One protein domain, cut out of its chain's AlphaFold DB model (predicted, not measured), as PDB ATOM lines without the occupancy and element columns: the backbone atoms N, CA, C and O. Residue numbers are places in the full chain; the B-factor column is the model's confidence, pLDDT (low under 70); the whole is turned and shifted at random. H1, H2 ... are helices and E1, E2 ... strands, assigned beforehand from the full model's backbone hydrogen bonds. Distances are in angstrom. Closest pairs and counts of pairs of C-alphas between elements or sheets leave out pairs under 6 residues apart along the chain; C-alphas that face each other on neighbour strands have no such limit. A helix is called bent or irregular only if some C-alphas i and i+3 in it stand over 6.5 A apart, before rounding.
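This is residues 2 to 178 of the 178 residues of an uncharacterized protein of Candidatus Nomurabacteria bacterium RIFCSPHIGHO2_01_FULL_38_19 (UniProt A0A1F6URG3). A strongly twisted five-stranded sheet runs through the body, with H2 over one face and H3 over the other, three layers in all; beside it, at one end, the kinked helix H1 and a small parallel pair of strands, E1 and E2, make a second part. Long loops link many of these pieces. The printed part has 177 residues with three named helices and seven named strands, in the order H1 E1 E2 E3 H2 H3 E4 E5 E6 E7; the class is mixed, helices and strands, with under half of the residues in named elements. The large sheet runs E3, E7, E4, E5, E6 and is mixed. The whole is compact, with a radius of gyration of the C-alphas of 15.0 A, and rounded, spanning 38 by 34 by 31 A.

In the large sheet E3 is residues 74 to 78, E7 171 to 177 and 19.9 A long, E4 129 to 131, E5 144 to 151 and 22.8 A long, and E6 156 to 162 and 19.2 A long. H2 is residues 87 to 98, 16.0 A, and H3 residues 107 to 115, 12.0 A. H1, residues 2 to 25, begins at C-alpha 2 (47.706, 84.748, 96.173) and measures 21.9 A; it is irregular, C-alphas 19 and 22 being 9.2 A apart, with a kink of 103 degrees near residue 19. E1 is residues 31 to 34 and E2 55 to 58. E7 ends at C-alpha 177 (22.567, 85.477, 103.438).

E4, E5 and E6 form a meander, each strand the antiparallel neighbour of the one before; E4 and E5, like E5 and E6, are a hairpin. N 130 and O 149 are 2.8 A apart, N 157 and O 150 2.8 A. E7 is parallel to E4, with N 172 and O 129 2.7 A apart, and antiparallel to the edge strand E3, with N 75 and O 175 2.8 A apart. H3 has a height over the sheet of 8.2 A and runs along the strands, at 18 degrees to E4 on the local plane; its closest C-alphas to E5 are Leu 107 and Pro 147, 6.5 A. H2 has a height over the sheet of 9.0 A and runs across the strands, only just, at 62 degrees to E4 on the local plane. H1 only just touches H3, with 3 pairs of C-alphas within 8 A, the closest Leu 8 and Glu 108 at 7.2 A, about perpendicular at 76 degrees. E1 and E2 are parallel, with N 33 and O 56 2.8 A apart. Every O i to N i+4 pair is within hydrogen-bond range in H2 and H3, and 17 of 20 in H1.

The C-alphas farthest apart, those of Ala 23 and Leu 101, are 42.4 A apart. The printed part has no cut. The links E1 to E2, E2 to E3, H3 to E4 and E4 to E5 are long. The mean pLDDT of the printed part is 95.0; residues 69 to 71 are under 70.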
ATOM      1  N   GLU A   2      46.464  85.055  95.430       85.31
ATOM      2  CA  GLU A   2      47.706  84.748  96.173       85.31
ATOM      3  C   GLU A   2      47.759  85.332  97.594       85.31
ATOM      4  O   GLU A   2      47.992  84.600  98.546       85.31
ATOM      5  N   LYS A   3      47.442  86.622  97.773       89.00
ATOM      6  CA  LYS A   3      47.428  87.253  99.106       89.00
ATOM      7  C   LYS A   3      46.450  86.587 100.089       89.00
ATOM      8  O   LYS A   3      46.752  86.449 101.266       89.00
ATOM      9  N   PHE A   4      45.275  86.178  99.612       91.38
ATOM     10  CA  PHE A   4      44.276  85.499 100.440       91.38
ATOM     11  C   PHE A   4      44.761  84.108 100.864       91.38
ATOM     12  O   PHE A   4      44.615  83.731 102.024       91.38
ATOM     13  N   GLU A   5      45.380  83.376  99.938       94.69
ATOM     14  CA  GLU A   5      45.994  82.084 100.234       94.69
ATOM     15  C   GLU A   5      47.131  82.220 101.252       94.69
ATOM     16  O   GLU A   5      47.190  81.451 102.206       94.69
ATOM     17  N   GLU A   6      48.002  83.222 101.110       95.44
ATOM     18  CA  GLU A   6      49.078  83.484 102.071       95.44
ATOM     19  C   GLU A   6      48.528  83.775 103.479       95.44
ATOM     20  O   GLU A   6      48.998  83.204 104.471       95.44
ATOM     21  N   GLU A   7      47.486  84.606 103.575       95.00
ATOM     22  CA  GLU A   7      46.821  84.918 104.843       95.00
ATOM     23  C   GLU A   7      46.195  83.675 105.500       95.00
ATOM     24  O   GLU A   7      46.329  83.487 106.717       95.00
ATOM     25  N   LEU A   8      45.537  82.811 104.721       96.38
ATOM     26  CA  LEU A   8      44.958  81.563 105.227       96.38
ATOM     27  C   LEU A   8      46.015  80.513 105.568       96.38
ATOM     28  O   LEU A   8      45.903  79.858 106.604       96.38
ATOM     29  N   ASN A   9      47.081  80.397 104.778       97.62
ATOM     30  CA  ASN A   9      48.217  79.532 105.091       97.62
ATOM     31  C   ASN A   9      48.843  79.940 106.431       97.62
ATOM     32  O   ASN A   9      49.102  79.091 107.287       97.62
ATOM     33  N   GLY A  10      49.013  81.247 106.660       97.69
ATOM     34  CA  GLY A  10      49.473  81.782 107.940       97.69
ATOM     35  C   GLY A  10      48.505  81.499 109.094       97.69
ATOM     36  O   GLY A  10      48.941  81.177 110.205       97.69
ATOM     37  N   PHE A  11      47.194  81.581 108.851       97.50
ATOM     38  CA  PHE A  11      46.171  81.212 109.833       97.50
ATOM     39  C   PHE A  11      46.247  79.727 110.207       97.50
ATOM     40  O   PHE A  11      46.332  79.415 111.397       97.50
ATOM     41  N   MET A  12      46.309  78.831 109.218       98.12
ATOM     42  CA  MET A  12      46.404  77.382 109.426       98.12
ATOM     43  C   MET A  12      47.708  76.976 110.111       98.12
ATOM     44  O   MET A  12      47.684  76.162 111.033       98.12
ATOM     45  N   ALA A  13      48.834  77.601 109.757       98.12
ATOM     46  CA  ALA A  13      50.105  77.375 110.443       98.12
ATOM     47  C   ALA A  13      49.992  77.687 111.943       98.12
ATOM     48  O   ALA A  13      50.393  76.882 112.785       98.12
ATOM     49  N   LYS A  14      49.386  78.831 112.293       98.06
ATOM     50  CA  LYS A  14      49.131  79.205 113.694       98.06
ATOM     51  C   LYS A  14      48.168  78.231 114.376       98.06
ATOM     52  O   LYS A  14      48.404  77.882 115.532       98.06
ATOM     53  N   THR A  15      47.126  77.776 113.676       97.44
ATOM     54  CA  THR A  15      46.184  76.759 114.175       97.44
ATOM     55  C   THR A  15      46.912  75.469 114.544       97.44
ATOM     56  O   THR A  15      46.802  75.004 115.676       97.44
ATOM     57  N   PHE A  16      47.730  74.920 113.646       98.06
ATOM     58  CA  PHE A  16      48.446  73.673 113.920       98.06
ATOM     59  C   PHE A  16      49.491  73.813 115.024       98.06
ATOM     60  O   PHE A  16      49.652  72.891 115.821       98.06
ATOM     61  N   VAL A  17      50.169  74.961 115.132       98.31
ATOM     62  CA  VAL A  17      51.067  75.223 116.271       98.31
ATOM     63  C   VAL A  17      50.288  75.232 117.586       98.31
ATOM     64  O   VAL A  17      50.771  74.673 118.569       98.31
ATOM     65  N   MET A  18      49.099  75.839 117.607       96.88
ATOM     66  CA  MET A  18      48.240  75.894 118.793       96.88
ATOM     67  C   MET A  18      47.774  74.502 119.231       96.88
ATOM     68  O   MET A  18      47.791  74.216 120.425       96.88
ATOM     69  N   TRP A  19      47.368  73.646 118.292       96.94
ATOM     70  CA  TRP A  19      46.795  72.335 118.614       96.94
ATOM     71  C   TRP A  19      47.835  71.233 118.822       96.94
ATOM     72  O   TRP A  19      47.661  70.388 119.693       96.94
ATOM     73  N   TYR A  20      48.923  71.242 118.050       97.19
ATOM     74  CA  TYR A  20      49.876  70.123 118.000       97.19
ATOM     75  C   TYR A  20      51.294  70.503 118.442       97.19
ATOM     76  O   TYR A  20      52.178  69.645 118.521       97.19
ATOM     77  N   GLY A  21      51.533  71.784 118.733       97.88
ATOM     78  CA  GLY A  21      52.852  72.315 119.054       97.88
ATOM     79  C   GLY A  21      53.738  72.518 117.820       97.88
ATOM     80  O   GLY A  21      53.531  71.947 116.749       97.88
ATOM     81  N   LYS A  22      54.784  73.341 117.977       97.00
ATOM     82  CA  LYS A  22      55.664  73.776 116.874       97.00
ATOM     83  C   LYS A  22      56.328  72.617 116.120       97.00
ATOM     84  O   LYS A  22      56.444  72.677 114.900       97.00
ATOM     85  N   ALA A  23      56.757  71.575 116.834       95.69
ATOM     86  CA  ALA A  23      57.462  70.440 116.237       95.69
ATOM     87  C   ALA A  23      56.569  69.619 115.293       95.69
ATOM     88  O   ALA A  23      57.020  69.228 114.220       95.69
ATOM     89  N   ASN A  24      55.309  69.374 115.668       96.12
ATOM     90  CA  ASN A  24      54.375  68.653 114.804       96.12
ATOM     91  C   ASN A  24      53.827  69.556 113.702       96.12
ATOM     92  O   ASN A  24      53.825  69.140 112.551       96.12
ATOM     93  N   ALA A  25      53.495  70.812 114.013       96.12
ATOM     94  CA  ALA A  25      53.042  71.777 113.012       96.12
ATOM     95  C   ALA A  25      54.046  71.973 111.863       96.12
ATOM     96  O   ALA A  25      53.640  72.130 110.717       96.12
ATOM     97  N   GLY A  26      55.354  71.898 112.141       95.19
ATOM     98  CA  GLY A  26      56.402  71.975 111.116       95.19
ATOM     99  C   GLY A  26      56.420  70.812 110.114       95.19
ATOM    100  O   GLY A  26      57.116  70.903 109.107       95.19
ATOM    101  N   LYS A  27      55.672  69.729 110.368       97.00
ATOM    102  CA  LYS A  27      55.511  68.597 109.440       97.00
ATOM    103  C   LYS A  27      54.353  68.802 108.454       97.00
ATOM    104  O   LYS A  27      54.271  68.060 107.479       97.00
ATOM    105  N   ALA A  28      53.466  69.768 108.708       97.44
ATOM    106  CA  ALA A  28      52.317  70.046 107.854       97.44
ATOM    107  C   ALA A  28      52.770  70.567 106.484       97.44
ATOM    108  O   ALA A  28      53.518  71.541 106.393       97.44
ATOM    109  N   LYS A  29      52.254  69.968 105.410       97.75
ATOM    110  CA  LYS A  29      52.381  70.486 104.043       97.75
ATOM    111  C   LYS A  29      51.180  71.377 103.751       97.75
ATOM    112  O   LYS A  29      50.235  70.976 103.070       97.75
ATOM    113  N   ILE A  30      51.204  72.576 104.332       98.06
ATOM    114  CA  ILE A  30      50.100  73.530 104.212       98.06
ATOM    115  C   ILE A  30      49.883  73.861 102.739       98.06
ATOM    116  O   ILE A  30      50.784  74.356 102.065       98.06
ATOM    117  N   SER A  31      48.692  73.540 102.246       97.62
ATOM    118  CA  SER A  31      48.309  73.750 100.855       97.62
ATOM    119  C   SER A  31      46.806  73.965 100.753       97.62
ATOM    120  O   SER A  31      46.017  73.231 101.353       97.62
ATOM    121  N   MET A  32      46.420  74.985  99.991       97.06
ATOM    122  CA  MET A  32      45.025  75.307  99.738       97.06
ATOM    123  C   MET A  32      44.517  74.556  98.508       97.06
ATOM    124  O   MET A  32      45.188  74.483  97.478       97.06
ATOM    125  N   GLN A  33      43.291  74.049  98.588       96.50
ATOM    126  CA  GLN A  33      42.542  73.558  97.439       96.50
ATOM    127  C   GLN A  33      41.213  74.285  97.304       96.50
ATOM    128  O   GLN A  33      40.342  74.209  98.168       96.50
ATOM    129  N   THR A  34      41.017  74.946  96.173       95.25
ATOM    130  CA  THR A  34      39.742  75.587  95.868       95.25
ATOM    131  C   THR A  34      38.786  74.563  95.263       95.25
ATOM    132  O   THR A  34      39.007  74.085  94.149       95.25
ATOM    133  N   ILE A  35      37.718  74.222  95.987       95.12
ATOM    134  CA  ILE A  35      36.734  73.217  95.564       95.12
ATOM    135  C   ILE A  35      35.334  73.796  95.745       95.12
ATOM    136  O   ILE A  35      34.930  74.140  96.851       95.12
ATOM    137  N   SER A  36      34.565  73.885  94.657       94.75
ATOM    138  CA  SER A  36      33.140  74.224  94.741       94.75
ATOM    139  C   SER A  36      32.402  73.170  95.563       94.75
ATOM    140  O   SER A  36      32.510  71.983  95.260       94.75
ATOM    141  N   LEU A  37      31.601  73.589  96.544       94.25
ATOM    142  CA  LEU A  37      30.942  72.670  97.481       94.25
ATOM    143  C   LEU A  37      30.092  71.569  96.826       94.25
ATOM    144  O   LEU A  37      30.204  70.428  97.265       94.25
ATOM    145  N   PRO A  38      29.338  71.813  95.732       93.69
ATOM    146  CA  PRO A  38      28.616  70.737  95.046       93.69
ATOM    147  C   PRO A  38      29.516  69.633  94.463       93.69
ATOM    148  O   PRO A  38      29.034  68.552  94.144       93.69
ATOM    149  N   LYS A  39      30.820  69.899  94.291       94.38
ATOM    150  CA  LYS A  39      31.824  68.929  93.824       94.38
ATOM    151  C   LYS A  39      32.577  68.254  94.976       94.38
ATOM    152  O   LYS A  39      33.412  67.389  94.719       94.38
ATOM    153  N   MET A  40      32.336  68.659  96.223       92.88
ATOM    154  CA  MET A  40      33.025  68.100  97.380       92.88
ATOM    155  C   MET A  40      32.497  66.694  97.687       92.88
ATOM    156  O   MET A  40      31.307  66.492  97.919       92.88
ATOM    157  N   ASN A  41      33.396  65.708  97.711       92.31
ATOM    158  CA  ASN A  41      33.062  64.332  98.067       92.31
ATOM    159  C   ASN A  41      33.217  64.109  99.581       92.31
ATOM    160  O   ASN A  41      34.201  63.517 100.020       92.31
ATOM    161  N   TYR A  42      32.253  64.584 100.375       89.69
ATOM    162  CA  TYR A  42      32.295  64.472 101.841       89.69
ATOM    163  C   TYR A  42      32.452  63.027 102.344       89.69
ATOM    164  O   TYR A  42      33.161  62.805 103.320       89.69
ATOM    165  N   GLU A  43      31.870  62.036 101.661       85.94
ATOM    166  CA  GLU A  43      32.049  60.625 102.036       85.94
ATOM    167  C   GLU A  43      33.472  60.128 101.758       85.94
ATOM    168  O   GLU A  43      34.069  59.462 102.599       85.94
ATOM    169  N   GLY A  44      34.054  60.500 100.613       88.12
ATOM    170  CA  GLY A  44      35.441  60.156 100.285       88.12
ATOM    171  C   GLY A  44      36.475  60.843 101.181       88.12
ATOM    172  O   GLY A  44      37.578  60.332 101.337       88.12
ATOM    173  N   LEU A  45      36.127  61.970 101.807       90.12
ATOM    174  CA  LEU A  45      37.008  62.662 102.751       90.12
ATOM    175  C   LEU A  45      37.166  61.916 104.084       90.12
ATOM    176  O   LEU A  45      38.129  62.164 104.798       90.12
ATOM    177  N   ARG A  46      36.297  60.949 104.396       87.81
ATOM    178  CA  ARG A  46      36.359  60.170 105.645       87.81
ATOM    179  C   ARG A  46      37.555  59.218 105.734       87.81
ATOM    180  O   ARG A  46      37.779  58.627 106.781       87.81
ATOM    181  N   THR A  47      38.308  59.025 104.652       90.62
ATOM    182  CA  THR A  47      39.511  58.187 104.674       90.62
ATOM    183  C   THR A  47      40.682  58.939 105.291       90.62
ATOM    184  O   THR A  47      40.970  60.058 104.867       90.62
ATOM    185  N   THR A  48      41.409  58.304 106.200       94.62
ATOM    186  CA  THR A  48      42.650  58.832 106.779       94.62
ATOM    187  C   THR A  48      43.811  58.761 105.781       94.62
ATOM    188  O   THR A  48      44.114  57.690 105.254       94.62
ATOM    189  N   ASP A  49      44.504  59.881 105.553       95.38
ATOM    190  CA  ASP A  49      45.745  59.921 104.766       95.38
ATOM    191  C   ASP A  49      46.752  60.915 105.363       95.38
ATOM    192  O   ASP A  49      46.670  62.133 105.173       95.38
ATOM    193  N   LYS A  50      47.751  60.376 106.072       96.25
ATOM    194  CA  LYS A  50      48.811  61.158 106.733       96.25
ATOM    195  C   LYS A  50      49.662  61.970 105.762       96.25
ATOM    196  O   LYS A  50      50.264  62.965 106.168       96.25
ATOM    197  N   SER A  51      49.735  61.574 104.491       96.94
ATOM    198  CA  SER A  51      50.509  62.311 103.487       96.94
ATOM    199  C   SER A  51      49.888  63.670 103.148       96.94
ATOM    200  O   SER A  51      50.601  64.555 102.664       96.94
ATOM    201  N   LEU A  52      48.599  63.844 103.462       97.06
ATOM    202  CA  LEU A  52      47.829  65.059 103.218       97.06
ATOM    203  C   LEU A  52      47.814  66.024 104.411       97.06
ATOM    204  O   LEU A  52      47.148  67.052 104.328       97.06
ATOM    205  N   TYR A  53      48.528  65.736 105.508       98.19
ATOM    206  CA  TYR A  53      48.558  66.620 106.677       98.19
ATOM    207  C   TYR A  53      48.873  68.073 106.281       98.19
ATOM    208  O   TYR A  53      49.929  68.372 105.717       98.19
ATOM    209  N   GLY A  54      47.955  68.982 106.617       97.94
ATOM    210  CA  GLY A  54      48.062  70.413 106.347       97.94
ATOM    211  C   GLY A  54      47.304  70.886 105.110       97.94
ATOM    212  O   GLY A  54      47.107  72.091 104.954       97.94
ATOM    213  N   GLN A  55      46.838  69.971 104.265       98.31
ATOM    214  CA  GLN A  55      45.950  70.303 103.158       98.31
ATOM    215  C   GLN A  55      44.598  70.787 103.688       98.31
ATOM    216  O   GLN A  55      44.043  70.203 104.625       98.31
ATOM    217  N   TYR A  56      44.048  71.831 103.075       97.94
ATOM    218  CA  TYR A  56      42.718  72.335 103.394       97.94
ATOM    219  C   TYR A  56      41.972  72.794 102.147       97.94
ATOM    220  O   TYR A  56      42.572  73.130 101.126       97.94
ATOM    221  N   THR A  57      40.646  72.802 102.231       97.38
ATOM    222  CA  THR A  57      39.764  73.207 101.139       97.38
ATOM    223  C   THR A  57      39.103  74.546 101.428       97.38
ATOM    224  O   THR A  57      38.763  74.854 102.572       97.38
ATOM    225  N   ILE A  58      38.849  75.314 100.376       96.69
ATOM    226  CA  ILE A  58      38.106  76.572 100.439       96.69
ATOM    227  C   ILE A  58      36.996  76.560  99.390       96.69
ATOM    228  O   ILE A  58      37.220  76.165  98.240       96.69
ATOM    229  N   ASN A  59      35.814  77.035  99.784       96.00
ATOM    230  CA  ASN A  59      34.722  77.319  98.866       96.00
ATOM    231  C   ASN A  59      35.061  78.563  98.011       96.00
ATOM    232  O   ASN A  59      35.140  79.663  98.558       96.00
ATOM    233  N   PRO A  60      35.226  78.448  96.676       94.69
ATOM    234  CA  PRO A  60      35.511  79.596  95.811       94.69
ATOM    235  C   PRO A  60      34.452  80.699  95.867       94.69
ATOM    236  O   PRO A  60      34.770  81.840  95.561       94.69
ATOM    237  N   GLU A  61      33.202  80.370  96.207       93.50
ATOM    238  CA  GLU A  61      32.116  81.354  96.293       93.50
ATOM    239  C   GLU A  61      32.338  82.348  97.438       93.50
ATOM    240  O   GLU A  61      32.065  83.536  97.286       93.50
ATOM    241  N   THR A  62      32.845  81.867  98.575       93.06
ATOM    242  CA  THR A  62      33.103  82.693  99.761       93.06
ATOM    243  C   THR A  62      34.552  83.170  99.833       93.06
ATOM    244  O   THR A  62      34.844  84.158 100.509       93.06
ATOM    245  N   ALA A  63      35.461  82.533  99.086       89.44
ATOM    246  CA  ALA A  63      36.848  82.952  98.935       89.44
ATOM    247  C   ALA A  63      36.942  84.381  98.379       89.44
ATOM    248  O   ALA A  63      36.716  84.632  97.196       89.44
ATOM    249  N   GLY A  64      37.316  85.333  99.233       78.94
ATOM    250  CA  GLY A  64      37.435  86.742  98.851       78.94
ATOM    251  C   GLY A  64      36.166  87.571  99.047       78.94
ATOM    252  O   GLY A  64      36.161  88.744  98.671       78.94
ATOM    253  N   MET A  65      35.119  87.020  99.677       87.31
ATOM    254  CA  MET A  65      34.040  87.848 100.210       87.31
ATOM    255  C   MET A  65      34.605  88.858 101.214       87.31
ATOM    256  O   MET A  65      35.354  88.514 102.130       87.31
ATOM    257  N   ASN A  66      34.219  90.124 101.064       83.69
ATOM    258  CA  ASN A  66      34.584  91.146 102.031       83.69
ATOM    259  C   ASN A  66      33.624  91.109 103.226       83.69
ATOM    260  O   ASN A  66      32.566  91.737 103.214       83.69
ATOM    261  N   HIS A  67      34.019  90.404 104.285       83.25
ATOM    262  CA  HIS A  67      33.233  90.311 105.518       83.25
ATOM    263  C   HIS A  67      33.157  91.627 106.322       83.25
ATOM    264  O   HIS A  67      32.431  91.688 107.308       83.25
ATOM    265  N   LYS A  68      33.900  92.681 105.938       73.88
ATOM    266  CA  LYS A  68      33.950  93.963 106.669       73.88
ATOM    267  C   LYS A  68      32.936  95.002 106.187       73.88
ATOM    268  O   LYS A  68      32.552  95.859 106.974       73.88
ATOM    269  N   GLU A  69      32.550  94.973 104.914       63.56
ATOM    270  CA  GLU A  69      31.804  96.078 104.279       63.56
ATOM    271  C   GLU A  69      30.278  95.961 104.381       63.56
ATOM    272  O   GLU A  69      29.570  96.940 104.154       63.56
ATOM    273  N   LYS A  70      29.755  94.792 104.758       64.25
ATOM    274  CA  LYS A  70      28.336  94.592 105.063       64.25
ATOM    275  C   LYS A  70      28.221  93.802 106.354       64.25
ATOM    276  O   LYS A  70      28.956  92.837 106.543       64.25
ATOM    277  N   GLU A  71      27.287  94.183 107.220       69.19
ATOM    278  CA  GLU A  71      26.826  93.304 108.294       69.19
ATOM    279  C   GLU A  71      26.194  92.071 107.643       69.19
ATOM    280  O   GLU A  71      25.025  92.074 107.256       69.19
ATOM    281  N   LEU A  72      27.014  91.042 107.417       83.06
ATOM    282  CA  LEU A  72      26.567  89.778 106.856       83.06
ATOM    283  C   LEU A  72      25.577  89.167 107.838       83.06
ATOM    284  O   LEU A  72      25.939  88.803 108.959       83.06
ATOM    285  N   LYS A  73      24.321  89.066 107.411       90.25
ATOM    286  CA  LYS A  73      23.292  88.398 108.191       90.25
ATOM    287  C   LYS A  73      23.586  86.910 108.199       90.25
ATOM    288  O   LYS A  73      23.707  86.282 107.145       90.25
ATOM    289  N   ILE A  74      23.720  86.365 109.401       94.50
ATOM    290  CA  ILE A  74      23.951  84.943 109.583       94.50
ATOM    291  C   ILE A  74      22.623  84.199 109.666       94.50
ATOM    292  O   ILE A  74      21.641  84.676 110.235       94.50
ATOM    293  N   LYS A  75      22.614  82.981 109.135       96.81
ATOM    294  CA  LYS A  75      21.563  82.000 109.373       96.81
ATOM    295  C   LYS A  75      22.194  80.801 110.063       96.81
ATOM    296  O   LYS A  75      23.109  80.183 109.533       96.81
ATOM    297  N   ILE A  76      21.684  80.466 111.242       97.88
ATOM    298  CA  ILE A  76      22.108  79.280 111.987       97.88
ATOM    299  C   ILE A  76      21.107  78.165 111.715       97.88
ATOM    300  O   ILE A  76      19.894  78.355 111.863       97.88
ATOM    301  N   LEU A  77      21.619  77.013 111.295       98.00
ATOM    302  CA  LEU A  77      20.825  75.810 111.102       98.00
ATOM    303  C   LEU A  77      21.003  74.857 112.281       98.00
ATOM    304  O   LEU A  77      22.122  74.480 112.628       98.00
ATOM    305  N   ASP A  78      19.874  74.444 112.849       97.19
ATOM    306  CA  ASP A  78      19.780  73.264 113.700       97.19
ATOM    307  C   ASP A  78      19.458  72.054 112.815       97.19
ATOM    308  O   ASP A  78      18.385  71.986 112.215       97.19
ATOM    309  N   MET A  79      20.410  71.126 112.722       97.00
ATOM    310  CA  MET A  79      20.338  69.914 111.899       97.00
ATOM    311  C   MET A  79      19.968  68.696 112.760       97.00
ATOM    312  O   MET A  79      20.581  67.633 112.659       97.00
ATOM    313  N   LYS A  80      18.995  68.851 113.668       96.31
ATOM    314  CA  LYS A  80      18.609  67.828 114.657       96.31
ATOM    315  C   LYS A  80      18.266  66.460 114.060       96.31
ATOM    316  O   LYS A  80      18.430  65.440 114.723       96.31
ATOM    317  N   GLU A  81      17.806  66.415 112.813       97.81
ATOM    318  CA  GLU A  81      17.512  65.183 112.078       97.81
ATOM    319  C   GLU A  81      18.765  64.356 111.727       97.81
ATOM    320  O   GLU A  81      18.647  63.186 111.351       97.81
ATOM    321  N   PHE A  82      19.958  64.940 111.877       97.88
ATOM    322  CA  PHE A  82      21.247  64.273 111.699       97.88
ATOM    323  C   PHE A  82      21.884  63.820 113.010       97.88
ATOM    324  O   PHE A  82      22.927  63.176 112.959       97.88
ATOM    325  N   VAL A  83      21.284  64.084 114.179       98.31
ATOM    326  CA  VAL A  83      21.861  63.655 115.464       98.31
ATOM    327  C   VAL A  83      22.122  62.146 115.460       98.31
ATOM    328  O   VAL A  83      21.223  61.341 115.218       98.31
ATOM    329  N   GLY A  84      23.373  61.766 115.732       97.88
ATOM    330  CA  GLY A  84      23.841  60.378 115.694       97.88
ATOM    331  C   GLY A  84      24.366  59.899 114.333       97.88
ATOM    332  O   GLY A  84      25.013  58.855 114.292       97.88
ATOM    333  N   LYS A  85      24.147  60.649 113.247       97.06
ATOM    334  CA  LYS A  85      24.702  60.375 111.909       97.06
ATOM    335  C   LYS A  85      26.057  61.063 111.717       97.06
ATOM    336  O   LYS A  85      26.302  62.057 112.391       97.06
ATOM    337  N   PRO A  86      26.931  60.595 110.811       96.00
ATOM    338  CA  PRO A  86      28.206  61.257 110.518       96.00
ATOM    339  C   PRO A  86      28.052  62.737 110.126       96.00
ATOM    340  O   PRO A  86      27.110  63.105 109.417       96.00
ATOM    341  N   ARG A  87      29.011  63.583 110.526       95.88
ATOM    342  CA  ARG A  87      29.070  65.002 110.118       95.88
ATOM    343  C   ARG A  87      29.134  65.175 108.602       95.88
ATOM    344  O   ARG A  87      28.583  66.149 108.089       95.88
ATOM    345  N   SER A  88      29.746  64.231 107.882       96.00
ATOM    346  CA  SER A  88      29.773  64.210 106.412       96.00
ATOM    347  C   SER A  88      28.371  64.237 105.795       96.00
ATOM    348  O   SER A  88      28.139  64.982 104.842       96.00
ATOM    349  N   GLU A  89      27.421  63.490 106.366       97.06
ATOM    350  CA  GLU A  89      26.037  63.450 105.888       97.06
ATOM    351  C   GLU A  89      25.326  64.784 106.132       97.06
ATOM    352  O   GLU A  89      24.636  65.284 105.241       97.06
ATOM    353  N   ALA A  90      25.526  65.388 107.309       96.75
ATOM    354  CA  ALA A  90      24.959  66.695 107.633       96.75
ATOM    355  C   ALA A  90      25.520  67.792 106.712       96.75
ATOM    356  O   ALA A  90      24.754  68.574 106.146       96.75
ATOM    357  N   ALA A  91      26.841  67.817 106.499       96.81
ATOM    358  CA  ALA A  91      27.493  68.774 105.607       96.81
ATOM    359  C   ALA A  91      26.982  68.637 104.165       96.81
ATOM    360  O   ALA A  91      26.575  69.628 103.555       96.81
ATOM    361  N   LYS A  92      26.911  67.401 103.651       97.12
ATOM    362  CA  LYS A  92      26.355  67.108 102.325       97.12
ATOM    363  C   LYS A  92      24.917  67.612 102.194       97.12
ATOM    364  O   LYS A  92      24.610  68.330 101.243       97.12
ATOM    365  N   ALA A  93      24.055  67.297 103.160       97.38
ATOM    366  CA  ALA A  93      22.656  67.714 103.134       97.38
ATOM    367  C   ALA A  93      22.494  69.240 103.171       97.38
ATOM    368  O   ALA A  93      21.612  69.783 102.500       97.38
ATOM    369  N   VAL A  94      23.352  69.949 103.915       97.81
ATOM    370  CA  VAL A  94      23.328  71.415 103.917       97.81
ATOM    371  C   VAL A  94      23.724  71.972 102.555       97.81
ATOM    372  O   VAL A  94      23.035  72.853 102.046       97.81
ATOM    373  N   VAL A  95      24.787  71.453 101.938       97.38
ATOM    374  CA  VAL A  95      25.213  71.899 100.603       97.38
ATOM    375  C   VAL A  95      24.108  71.675  99.570       97.38
ATOM    376  O   VAL A  95      23.777  72.602  98.831       97.38
ATOM    377  N   GLU A  96      23.495  70.490  99.554       97.06
ATOM    378  CA  GLU A  96      22.425  70.140  98.611       97.06
ATOM    379  C   GLU A  96      21.177  71.017  98.785       97.06
ATOM    380  O   GLU A  96      20.587  71.463  97.801       97.06
ATOM    381  N   LYS A  97      20.779  71.294 100.031       97.69
ATOM    382  CA  LYS A  97      19.540  72.024 100.330       97.69
ATOM    383  C   LYS A  97      19.706  73.544 100.320       97.69
ATOM    384  O   LYS A  97      18.765  74.253  99.969       97.69
ATOM    385  N   TYR A  98      20.870  74.051 100.723       97.62
ATOM    386  CA  TYR A  98      21.081  75.475 100.997       97.62
ATOM    387  C   TYR A  98      22.152  76.138 100.128       97.62
ATOM    388  O   TYR A  98      22.147  77.362 100.061       97.62
ATOM    389  N   GLY A  99      23.011  75.403  99.408       95.94
ATOM    390  CA  GLY A  99      24.095  76.007  98.610       95.94
ATOM    391  C   GLY A  99      23.613  76.951  97.496       95.94
ATOM    392  O   GLY A  99      24.277  77.927  97.147       95.94
ATOM    393  N   GLY A 100      22.407  76.722  96.968       95.56
ATOM    394  CA  GLY A 100      21.766  77.655  96.037       95.56
ATOM    395  C   GLY A 100      21.220  78.924  96.707       95.56
ATOM    396  O   GLY A 100      21.189  79.978  96.076       95.56
ATOM    397  N   LEU A 101      20.836  78.835  97.984       96.75
ATOM    398  CA  LEU A 101      20.043  79.834  98.710       96.75
ATOM    399  C   LEU A 101      20.878  80.738  99.626       96.75
ATOM    400  O   LEU A 101      20.517  81.889  99.843       96.75
ATOM    401  N   TYR A 102      21.983  80.219 100.155       97.19
ATOM    402  CA  TYR A 102      22.865  80.893 101.105       97.19
ATOM    403  C   TYR A 102      24.317  80.742 100.666       97.19
ATOM    404  O   TYR A 102      24.665  79.781  99.979       97.19
ATOM    405  N   HIS A 103      25.169  81.674 101.074       96.19
ATOM    406  CA  HIS A 103      26.604  81.440 101.047       96.19
ATOM    407  C   HIS A 103      26.971  80.503 102.205       96.19
ATOM    408  O   HIS A 103      26.499  80.671 103.333       96.19
ATOM    409  N   ILE A 104      27.817  79.512 101.927       97.50
ATOM    410  CA  ILE A 104      28.275  78.532 102.916       97.50
ATOM    411  C   ILE A 104      29.743  78.842 103.250       97.50
ATOM    412  O   ILE A 104      30.621  78.496 102.450       97.50
ATOM    413  N   PRO A 105      30.010  79.523 104.379       96.81
ATOM    414  CA  PRO A 105      31.353  79.941 104.754       96.81
ATOM    415  C   PRO A 105      32.201  78.799 105.323       96.81
ATOM    416  O   PRO A 105      31.684  77.822 105.873       96.81
ATOM    417  N   GLY A 106      33.516  78.967 105.223       97.12
ATOM    418  CA  GLY A 106      34.543  78.078 105.750       97.12
ATOM    419  C   GLY A 106      35.559  78.786 106.651       97.12
ATOM    420  O   GLY A 106      35.221  79.686 107.429       97.12
ATOM    421  N   LEU A 107      36.824  78.370 106.532       97.25
ATOM    422  CA  LEU A 107      37.961  78.869 107.319       97.25
ATOM    423  C   LEU A 107      38.129  80.392 107.227       97.25
ATOM    424  O   LEU A 107      38.571  81.024 108.184       97.25
ATOM    425  N   GLU A 108      37.776  80.998 106.094       95.81
ATOM    426  CA  GLU A 108      37.863  82.443 105.884       95.81
ATOM    427  C   GLU A 108      36.959  83.237 106.832       95.81
ATOM    428  O   GLU A 108      37.382  84.258 107.385       95.81
ATOM    429  N   TYR A 109      35.749  82.737 107.089       96.25
ATOM    430  CA  TYR A 109      34.815  83.401 107.990       96.25
ATOM    431  C   TYR A 109      35.135  83.097 109.453       96.25
ATOM    432  O   TYR A 109      35.084  84.000 110.286       96.25
ATOM    433  N   GLU A 110      35.550  81.864 109.765       96.94
ATOM    434  CA  GLU A 110      36.063  81.530 111.098       96.94
ATOM    435  C   GLU A 110      37.239  82.449 111.469       96.94
ATOM    436  O   GLU A 110      37.234  83.082 112.528       96.94
ATOM    437  N   LYS A 111      38.224  82.586 110.570       96.38
ATOM    438  CA  LYS A 111      39.356  83.505 110.739       96.38
ATOM    439  C   LYS A 111      38.876  84.928 110.988       96.38
ATOM    440  O   LYS A 111      39.348  85.559 111.934       96.38
ATOM    441  N   TYR A 112      37.946  85.424 110.172       95.56
ATOM    442  CA  TYR A 112      37.388  86.764 110.334       95.56
ATOM    443  C   TYR A 112      36.781  86.968 111.730       95.56
ATOM    444  O   TYR A 112      37.132  87.938 112.401       95.56
ATOM    445  N   LEU A 113      35.933  86.050 112.199       95.62
ATOM    446  CA  LEU A 113      35.295  86.154 113.517       95.62
ATOM    447  C   LEU A 113      36.316  86.132 114.661       95.62
ATOM    448  O   LEU A 113      36.190  86.888 115.623       95.62
ATOM    449  N   LEU A 114      37.351  85.298 114.550       95.56
ATOM    450  CA  LEU A 114      38.410  85.205 115.558       95.56
ATOM    451  C   LEU A 114      39.313  86.446 115.597       95.56
ATOM    452  O   LEU A 114      39.840  86.781 116.657       95.56
ATOM    453  N   GLU A 115      39.508  87.119 114.463       95.06
ATOM    454  CA  GLU A 115      40.293  88.357 114.367       95.06
ATOM    455  C   GLU A 115      39.485  89.618 114.717       95.06
ATOM    456  O   GLU A 115      40.078  90.662 114.977       95.06
ATOM    457  N   ASN A 116      38.151  89.529 114.746       94.50
ATOM    458  CA  ASN A 116      37.240  90.650 115.001       94.50
ATOM    459  C   ASN A 116      36.215  90.255 116.085       94.50
ATOM    460  O   ASN A 116      35.039  90.038 115.783       94.50
ATOM    461  N   PRO A 117      36.632  90.113 117.359       94.38
ATOM    462  CA  PRO A 117      35.776  89.571 118.417       94.38
ATOM    463  C   PRO A 117      34.536  90.430 118.726       94.38
ATOM    464  O   PRO A 117      33.518  89.910 119.187       94.38
ATOM    465  N   ASP A 118      34.592  91.733 118.448       93.06
ATOM    466  CA  ASP A 118      33.462  92.667 118.527       93.06
ATOM    467  C   ASP A 118      32.405  92.423 117.436       93.06
ATOM    468  O   ASP A 118      31.261  92.851 117.578       93.06
ATOM    469  N   LYS A 119      32.773  91.703 116.369       93.12
ATOM    470  CA  LYS A 119      31.902  91.340 115.243       93.12
ATOM    471  C   LYS A 119      31.295  89.947 115.360       93.12
ATOM    472  O   LYS A 119      30.551  89.551 114.469       93.12
ATOM    473  N   ILE A 120      31.575  89.206 116.436       94.56
ATOM    474  CA  ILE A 120      30.966  87.891 116.674       94.56
ATOM    475  C   ILE A 120      29.456  88.065 116.906       94.56
ATOM    476  O   ILE A 120      29.084  88.689 117.913       94.56
ATOM    477  N   PRO A 121      28.594  87.489 116.040       94.00
ATOM    478  CA  PRO A 121      27.143  87.575 116.186       94.00
ATOM    479  C   PRO A 121      26.668  87.052 117.542       94.00
ATOM    480  O   PRO A 121      27.239  86.110 118.101       94.00
ATOM    481  N   ALA A 122      25.625  87.673 118.097       94.69
ATOM    482  CA  ALA A 122      25.099  87.310 119.413       94.69
ATOM    483  C   ALA A 122      24.530  85.885 119.424       94.69
ATOM    484  O   ALA A 122      24.627  85.184 120.427       94.69
ATOM    485  N   GLU A 123      24.009  85.439 118.286       95.00
ATOM    486  CA  GLU A 123      23.451  84.111 118.078       95.00
ATOM    487  C   GLU A 123      24.515  83.008 118.112       95.00
ATOM    488  O   GLU A 123      24.150  81.844 118.223       95.00
ATOM    489  N   LEU A 124      25.812  83.358 118.051       96.44
ATOM    490  CA  LEU A 124      26.920  82.423 118.278       96.44
ATOM    491  C   LEU A 124      27.305  82.281 119.766       96.44
ATOM    492  O   LEU A 124      28.231  81.542 120.099       96.44
ATOM    493  N   LYS A 125      26.653  83.019 120.676       96.25
ATOM    494  CA  LYS A 125      27.028  83.122 122.101       96.25
ATOM    495  C   LYS A 125      26.107  82.314 123.017       96.25
ATOM    496  O   LYS A 125      25.760  82.776 124.102       96.25
ATOM    497  N   ASP A 126      25.715  81.113 122.592       95.44
ATOM    498  CA  ASP A 126      24.761  80.258 123.318       95.44
ATOM    499  C   ASP A 126      25.330  78.891 123.761       95.44
ATOM    500  O   ASP A 126      24.574  78.020 124.185       95.44
ATOM    501  N   TRP A 127      26.658  78.725 123.707       95.75
ATOM    502  CA  TRP A 127      27.392  77.497 124.059       95.75
ATOM    503  C   TRP A 127      27.189  76.297 123.115       95.75
ATOM    504  O   TRP A 127      27.661  75.205 123.430       95.75
ATOM    505  N   ASN A 128      26.565  76.467 121.946       98.25
ATOM    506  CA  ASN A 128      26.588  75.449 120.890       98.25
ATOM    507  C   ASN A 128      27.950  75.386 120.160       98.25
ATOM    508  O   ASN A 128      28.848  76.212 120.377       98.25
ATOM    509  N   TRP A 129      28.097  74.384 119.291       98.12
ATOM    510  CA  TRP A 129      29.215  74.221 118.357       98.12
ATOM    511  C   TRP A 129      28.799  74.666 116.958       98.12
ATOM    512  O   TRP A 129      27.806  74.188 116.417       98.12
ATOM    513  N   TYR A 130      29.565  75.564 116.346       98.50
ATOM    514  CA  TYR A 130      29.213  76.205 115.081       98.50
ATOM    515  C   TYR A 130      30.178  75.809 113.976       98.50
ATOM    516  O   TYR A 130      31.326  76.240 113.978       98.50
ATOM    517  N   TYR A 131      29.706  75.005 113.029       98.50
ATOM    518  CA  TYR A 131      30.510  74.465 111.939       98.50
ATOM    519  C   TYR A 131      30.495  75.389 110.725       98.50
ATOM    520  O   TYR A 131      29.430  75.804 110.251       98.50
ATOM    521  N   PHE A 132      31.688  75.635 110.186       97.88
ATOM    522  CA  PHE A 132      31.923  76.388 108.957       97.88
ATOM    523  C   PHE A 132      32.214  75.396 107.820       97.88
ATOM    524  O   PHE A 132      33.354  75.181 107.408       97.88
ATOM    525  N   ILE A 133      31.161  74.724 107.344       97.25
ATOM    526  CA  ILE A 133      31.265  73.563 106.440       97.25
ATOM    527  C   ILE A 133      31.743  73.903 105.013       97.25
ATOM    528  O   ILE A 133      31.893  73.004 104.182       97.25
ATOM    529  N   GLY A 134      31.964  75.188 104.712       97.12
ATOM    530  CA  GLY A 134      32.547  75.657 103.453       97.12
ATOM    531  C   GLY A 134      34.023  75.280 103.282       97.12
ATOM    532  O   GLY A 134      34.592  75.450 102.203       97.12
ATOM    533  N   SER A 135      34.637  74.733 104.332       97.44
ATOM    534  CA  SER A 135      36.012  74.251 104.346       97.44
ATOM    535  C   SER A 135      36.142  72.911 105.052       97.44
ATOM    536  O   SER A 135      35.345  72.550 105.912       97.44
ATOM    537  N   THR A 136      37.220  72.208 104.723       97.69
ATOM    538  CA  THR A 136      37.728  71.048 105.454       97.69
ATOM    539  C   THR A 136      39.244  71.154 105.545       97.69
ATOM    540  O   THR A 136      39.853  71.895 104.769       97.69
ATOM    541  N   PHE A 137      39.878  70.429 106.461       97.75
ATOM    542  CA  PHE A 137      41.337  70.304 106.478       97.75
ATOM    543  C   PHE A 137      41.787  68.950 107.025       97.75
ATOM    544  O   PHE A 137      41.013  68.233 107.655       97.75
ATOM    545  N   ARG A 138      43.048  68.604 106.766       97.88
ATOM    546  CA  ARG A 138      43.700  67.369 107.209       97.88
ATOM    547  C   ARG A 138      44.556  67.629 108.441       97.88
ATOM    548  O   ARG A 138      45.443  68.487 108.397       97.88
ATOM    549  N   ASP A 139      44.298  66.903 109.523       97.38
ATOM    550  CA  ASP A 139      45.100  66.986 110.747       97.38
ATOM    551  C   ASP A 139      46.395  66.153 110.673       97.38
ATOM    552  O   ASP A 139      46.748  65.606 109.627       97.38
ATOM    553  N   GLN A 140      47.143  66.109 111.782       97.25
ATOM    554  CA  GLN A 140      48.432  65.413 111.871       97.25
ATOM    555  C   GLN A 140      48.330  63.891 111.689       97.25
ATOM    556  O   GLN A 140      49.332  63.246 111.364       97.25
ATOM    557  N   ASP A 141      47.144  63.323 111.904       96.69
ATOM    558  CA  ASP A 141      46.864  61.908 111.701       96.69
ATOM    559  C   ASP A 141      46.278  61.631 110.315       96.69
ATOM    560  O   ASP A 141      46.213  60.474 109.906       96.69
ATOM    561  N   GLY A 142      46.016  62.681 109.533       96.50
ATOM    562  CA  GLY A 142      45.507  62.590 108.172       96.50
ATOM    563  C   GLY A 142      43.986  62.537 108.103       96.50
ATOM    564  O   GLY A 142      43.438  62.324 107.016       96.50
ATOM    565  N   ASP A 143      43.300  62.737 109.225       97.25
ATOM    566  CA  ASP A 143      41.848  62.732 109.281       97.25
ATOM    567  C   ASP A 143      41.298  64.056 108.751       97.25
ATOM    568  O   ASP A 143      41.876  65.136 108.935       97.25
ATOM    569  N   SER A 144      40.185  63.975 108.023       97.19
ATOM    570  CA  SER A 144      39.490  65.164 107.546       97.19
ATOM    571  C   SER A 144      38.614  65.740 108.643       97.19
ATOM    572  O   SER A 144      37.800  65.043 109.241       97.19
ATOM    573  N   ASN A 145      38.742  67.042 108.834       97.75
ATOM    574  CA  ASN A 145      38.062  67.802 109.863       97.75
ATOM    575  C   ASN A 145      37.251  68.944 109.243       97.75
ATOM    576  O   ASN A 145      37.630  69.483 108.198       97.75
ATOM    577  N   ILE A 146      36.170  69.339 109.914       97.12
ATOM    578  CA  ILE A 146      35.423  70.568 109.627       97.12
ATOM    579  C   ILE A 146      35.793  71.612 110.690       97.12
ATOM    580  O   ILE A 146      35.687  71.301 111.879       97.12
ATOM    581  N   PRO A 147      36.196  72.839 110.310       98.06
ATOM    582  CA  PRO A 147      36.427  73.915 111.269       98.06
ATOM    583  C   PRO A 147      35.139  74.270 112.013       98.06
ATOM    584  O   PRO A 147      34.056  74.361 111.419       98.06
ATOM    585  N   CYS A 148      35.257  74.499 113.318       98.12
ATOM    586  CA  CYS A 148      34.128  74.887 114.145       98.12
ATOM    587  C   CYS A 148      34.526  75.832 115.280       98.12
ATOM    588  O   CYS A 148      35.654  75.846 115.767       98.12
ATOM    589  N   GLY A 149      33.564  76.638 115.719       97.81
ATOM    590  CA  GLY A 149      33.721  77.560 116.835       97.81
ATOM    591  C   GLY A 149      32.822  77.190 118.006       97.81
ATOM    592  O   GLY A 149      31.699  76.731 117.808       97.81
ATOM    593  N   HIS A 150      33.286  77.450 119.225       97.75
ATOM    594  CA  HIS A 150      32.474  77.328 120.436       97.75
ATOM    595  C   HIS A 150      32.659  78.557 121.326       97.75
ATOM    596  O   HIS A 150      33.788  78.955 121.632       97.75
ATOM    597  N   TRP A 151      31.557  79.185 121.734       97.56
ATOM    598  CA  TRP A 151      31.611  80.316 122.655       97.56
ATOM    599  C   TRP A 151      31.784  79.830 124.090       97.56
ATOM    600  O   TRP A 151      30.897  79.192 124.645       97.56
ATOM    601  N   ASN A 152      32.906  80.192 124.713       94.69
ATOM    602  CA  ASN A 152      33.266  79.723 126.055       94.69
ATOM    603  C   ASN A 152      32.913  80.714 127.185       94.69
ATOM    604  O   ASN A 152      33.516  80.682 128.258       94.69
ATOM    605  N   GLY A 153      32.012  81.662 126.917       94.56
ATOM    606  CA  GLY A 153      31.614  82.721 127.850       94.56
ATOM    607  C   GLY A 153      32.380  84.039 127.687       94.56
ATOM    608  O   GLY A 153      31.858  85.082 128.071       94.56
ATOM    609  N   SER A 154      33.573  84.025 127.082       94.69
ATOM    610  CA  SER A 154      34.398  85.237 126.895       94.69
ATOM    611  C   SER A 154      34.911  85.441 125.474       94.69
ATOM    612  O   SER A 154      35.173  86.573 125.068       94.69
ATOM    613  N   ARG A 155      35.066  84.358 124.710       95.56
ATOM    614  CA  ARG A 155      35.549  84.393 123.330       95.56
ATOM    615  C   ARG A 155      34.970  83.236 122.530       95.56
ATOM    616  O   ARG A 155      34.610  82.199 123.092       95.56
ATOM    617  N   LEU A 156      34.969  83.396 121.210       97.31
ATOM    618  CA  LEU A 156      34.826  82.272 120.295       97.31
ATOM    619  C   LEU A 156      36.158  81.516 120.291       97.31
ATOM    620  O   LEU A 156      37.197  82.067 119.928       97.31
ATOM    621  N   ALA A 157      36.144  80.286 120.781       96.25
ATOM    622  CA  ALA A 157      37.300  79.411 120.754       96.25
ATOM    623  C   ALA A 157      37.335  78.639 119.428       96.25
ATOM    624  O   ALA A 157      36.294  78.230 118.914       96.25
ATOM    625  N   ARG A 158      38.547  78.491 118.887       95.88
ATOM    626  CA  ARG A 158      38.835  77.825 117.613       95.88
ATOM    627  C   ARG A 158      38.960  76.323 117.822       95.88
ATOM    628  O   ARG A 158      39.809  75.896 118.610       95.88
ATOM    629  N   TYR A 159      38.194  75.559 117.061       97.31
ATOM    630  CA  TYR A 159      38.187  74.105 117.093       97.31
ATOM    631  C   TYR A 159      37.990  73.530 115.692       97.31
ATOM    632  O   TYR A 159      37.859  74.232 114.691       97.31
ATOM    633  N   ALA A 160      38.002  72.212 115.641       97.06
ATOM    634  CA  ALA A 160      37.494  71.441 114.536       97.06
ATOM    635  C   ALA A 160      37.086  70.071 115.058       97.06
ATOM    636  O   ALA A 160      37.492  69.684 116.157       97.06
ATOM    637  N   ASP A 161      36.313  69.351 114.260       96.31
ATOM    638  CA  ASP A 161      35.949  67.975 114.574       96.31
ATOM    639  C   ASP A 161      35.974  67.112 113.313       96.31
ATOM    640  O   ASP A 161      35.801  67.620 112.193       96.31
ATOM    641  N   TRP A 162      36.191  65.811 113.497       96.25
ATOM    642  CA  TRP A 162      36.353  64.870 112.396       96.25
ATOM    643  C   TRP A 162      35.068  64.750 111.572       96.25
ATOM    644  O   TRP A 162      33.952  64.793 112.085       96.25
ATOM    645  N   LEU A 163      35.196  64.582 110.257       94.81
ATOM    646  CA  LEU A 163      34.038  64.432 109.370       94.81
ATOM    647  C   LEU A 163      33.241  63.145 109.635       94.81
ATOM    648  O   LEU A 163      32.050  63.077 109.323       94.81
ATOM    649  N   ASP A 164      33.910  62.105 110.128       93.75
ATOM    650  CA  ASP A 164      33.356  60.764 110.294       93.75
ATOM    651  C   ASP A 164      32.635  60.568 111.636       93.75
ATOM    652  O   ASP A 164      31.818  59.651 111.763       93.75
ATOM    653  N   ILE A 165      32.877  61.447 112.613       94.19
ATOM    654  CA  ILE A 165      32.209  61.406 113.911       94.19
ATOM    655  C   ILE A 165      30.767  61.920 113.817       94.19
ATOM    656  O   ILE A 165      30.392  62.726 112.960       94.19
ATOM    657  N   LYS A 166      29.927  61.425 114.728       96.88
ATOM    658  CA  LYS A 166      28.487  61.692 114.770       96.88
ATOM    659  C   LYS A 166      28.148  63.150 115.085       96.88
ATOM    660  O   LYS A 166      28.683  63.696 116.042       96.88
ATOM    661  N   TRP A 167      27.197  63.727 114.361       97.94
ATOM    662  CA  TRP A 167      26.556  65.000 114.675       97.94
ATOM    663  C   TRP A 167      25.886  64.932 116.052       97.94
ATOM    664  O   TRP A 167      25.148  63.982 116.354       97.94
ATOM    665  N   TYR A 168      26.129  65.934 116.888       97.62
ATOM    666  CA  TYR A 168      25.560  66.050 118.228       97.62
ATOM    667  C   TYR A 168      24.402  67.048 118.281       97.62
ATOM    668  O   TYR A 168      24.136  67.817 117.359       97.62
ATOM    669  N   ARG A 169      23.659  67.017 119.391       97.69
ATOM    670  CA  ARG A 169      22.468  67.862 119.606       97.69
ATOM    671  C   ARG A 169      22.783  69.361 119.673       97.69
ATOM    672  O   ARG A 169      21.895  70.187 119.481       97.69
ATOM    673  N   ASP A 170      24.017  69.694 120.010       97.50
ATOM    674  CA  ASP A 170      24.577  71.032 120.181       97.50
ATOM    675  C   ASP A 170      25.383  71.491 118.958       97.50
ATOM    676  O   ASP A 170      25.862  72.620 118.934       97.50
ATOM    677  N   ASP A 171      25.477  70.669 117.910       98.44
ATOM    678  CA  ASP A 171      26.101  71.062 116.651       98.44
ATOM    679  C   ASP A 171      25.131  71.908 115.798       98.44
ATOM    680  O   ASP A 171      23.939  71.601 115.644       98.44
ATOM    681  N   ARG A 172      25.644  72.993 115.217       98.44
ATOM    682  CA  ARG A 172      24.935  73.956 114.364       98.44
ATOM    683  C   ARG A 172      25.756  74.268 113.123       98.44
ATOM    684  O   ARG A 172      26.980  74.290 113.181       98.44
ATOM    685  N   VAL A 173      25.102  74.590 112.011       98.50
ATOM    686  CA  VAL A 173      25.800  75.064 110.802       98.50
ATOM    687  C   VAL A 173      25.600  76.561 110.621       98.50
ATOM    688  O   VAL A 173      24.478  77.058 110.745       98.50
ATOM    689  N   VAL A 174      26.690  77.265 110.313       98.19
ATOM    690  CA  VAL A 174      26.679  78.697 109.994       98.19
ATOM    691  C   VAL A 174      26.516  78.889 108.493       98.19
ATOM    692  O   VAL A 174      27.277  78.335 107.704       98.19
ATOM    693  N   LEU A 175      25.546  79.713 108.110       97.75
ATOM    694  CA  LEU A 175      25.306  80.184 106.749       97.75
ATOM    695  C   LEU A 175      25.296  81.715 106.718       97.75
ATOM    696  O   LEU A 175      25.008  82.351 107.734       97.75
ATOM    697  N   LEU A 176      25.549  82.303 105.550       95.56
ATOM    698  CA  LEU A 176      25.423  83.745 105.315       95.56
ATOM    699  C   LEU A 176      24.348  84.003 104.255       95.56
ATOM    700  O   LEU A 176      24.265  83.277 103.259       95.56
ATOM    701  N   GLU A 177      23.518  85.022 104.462       93.56
ATOM    702  CA  GLU A 177      22.567  85.477 103.438       93.56
ATOM    703  C   GLU A 177      23.308  85.970 102.178       93.56
ATOM    704  O   GLU A 177      24.397  86.543 102.282       93.56
ATOM    705  N   LYS A 178      22.724  85.706 100.999       89.94
ATOM    706  CA  LYS A 178      23.197  86.210  99.697       89.94
ATOM    707  C   LYS A 178      22.692  87.628  99.430       89.94
ATOM    708  O   LYS A 178      21.555  87.931  99.855       89.94
TER     709      LYS A 178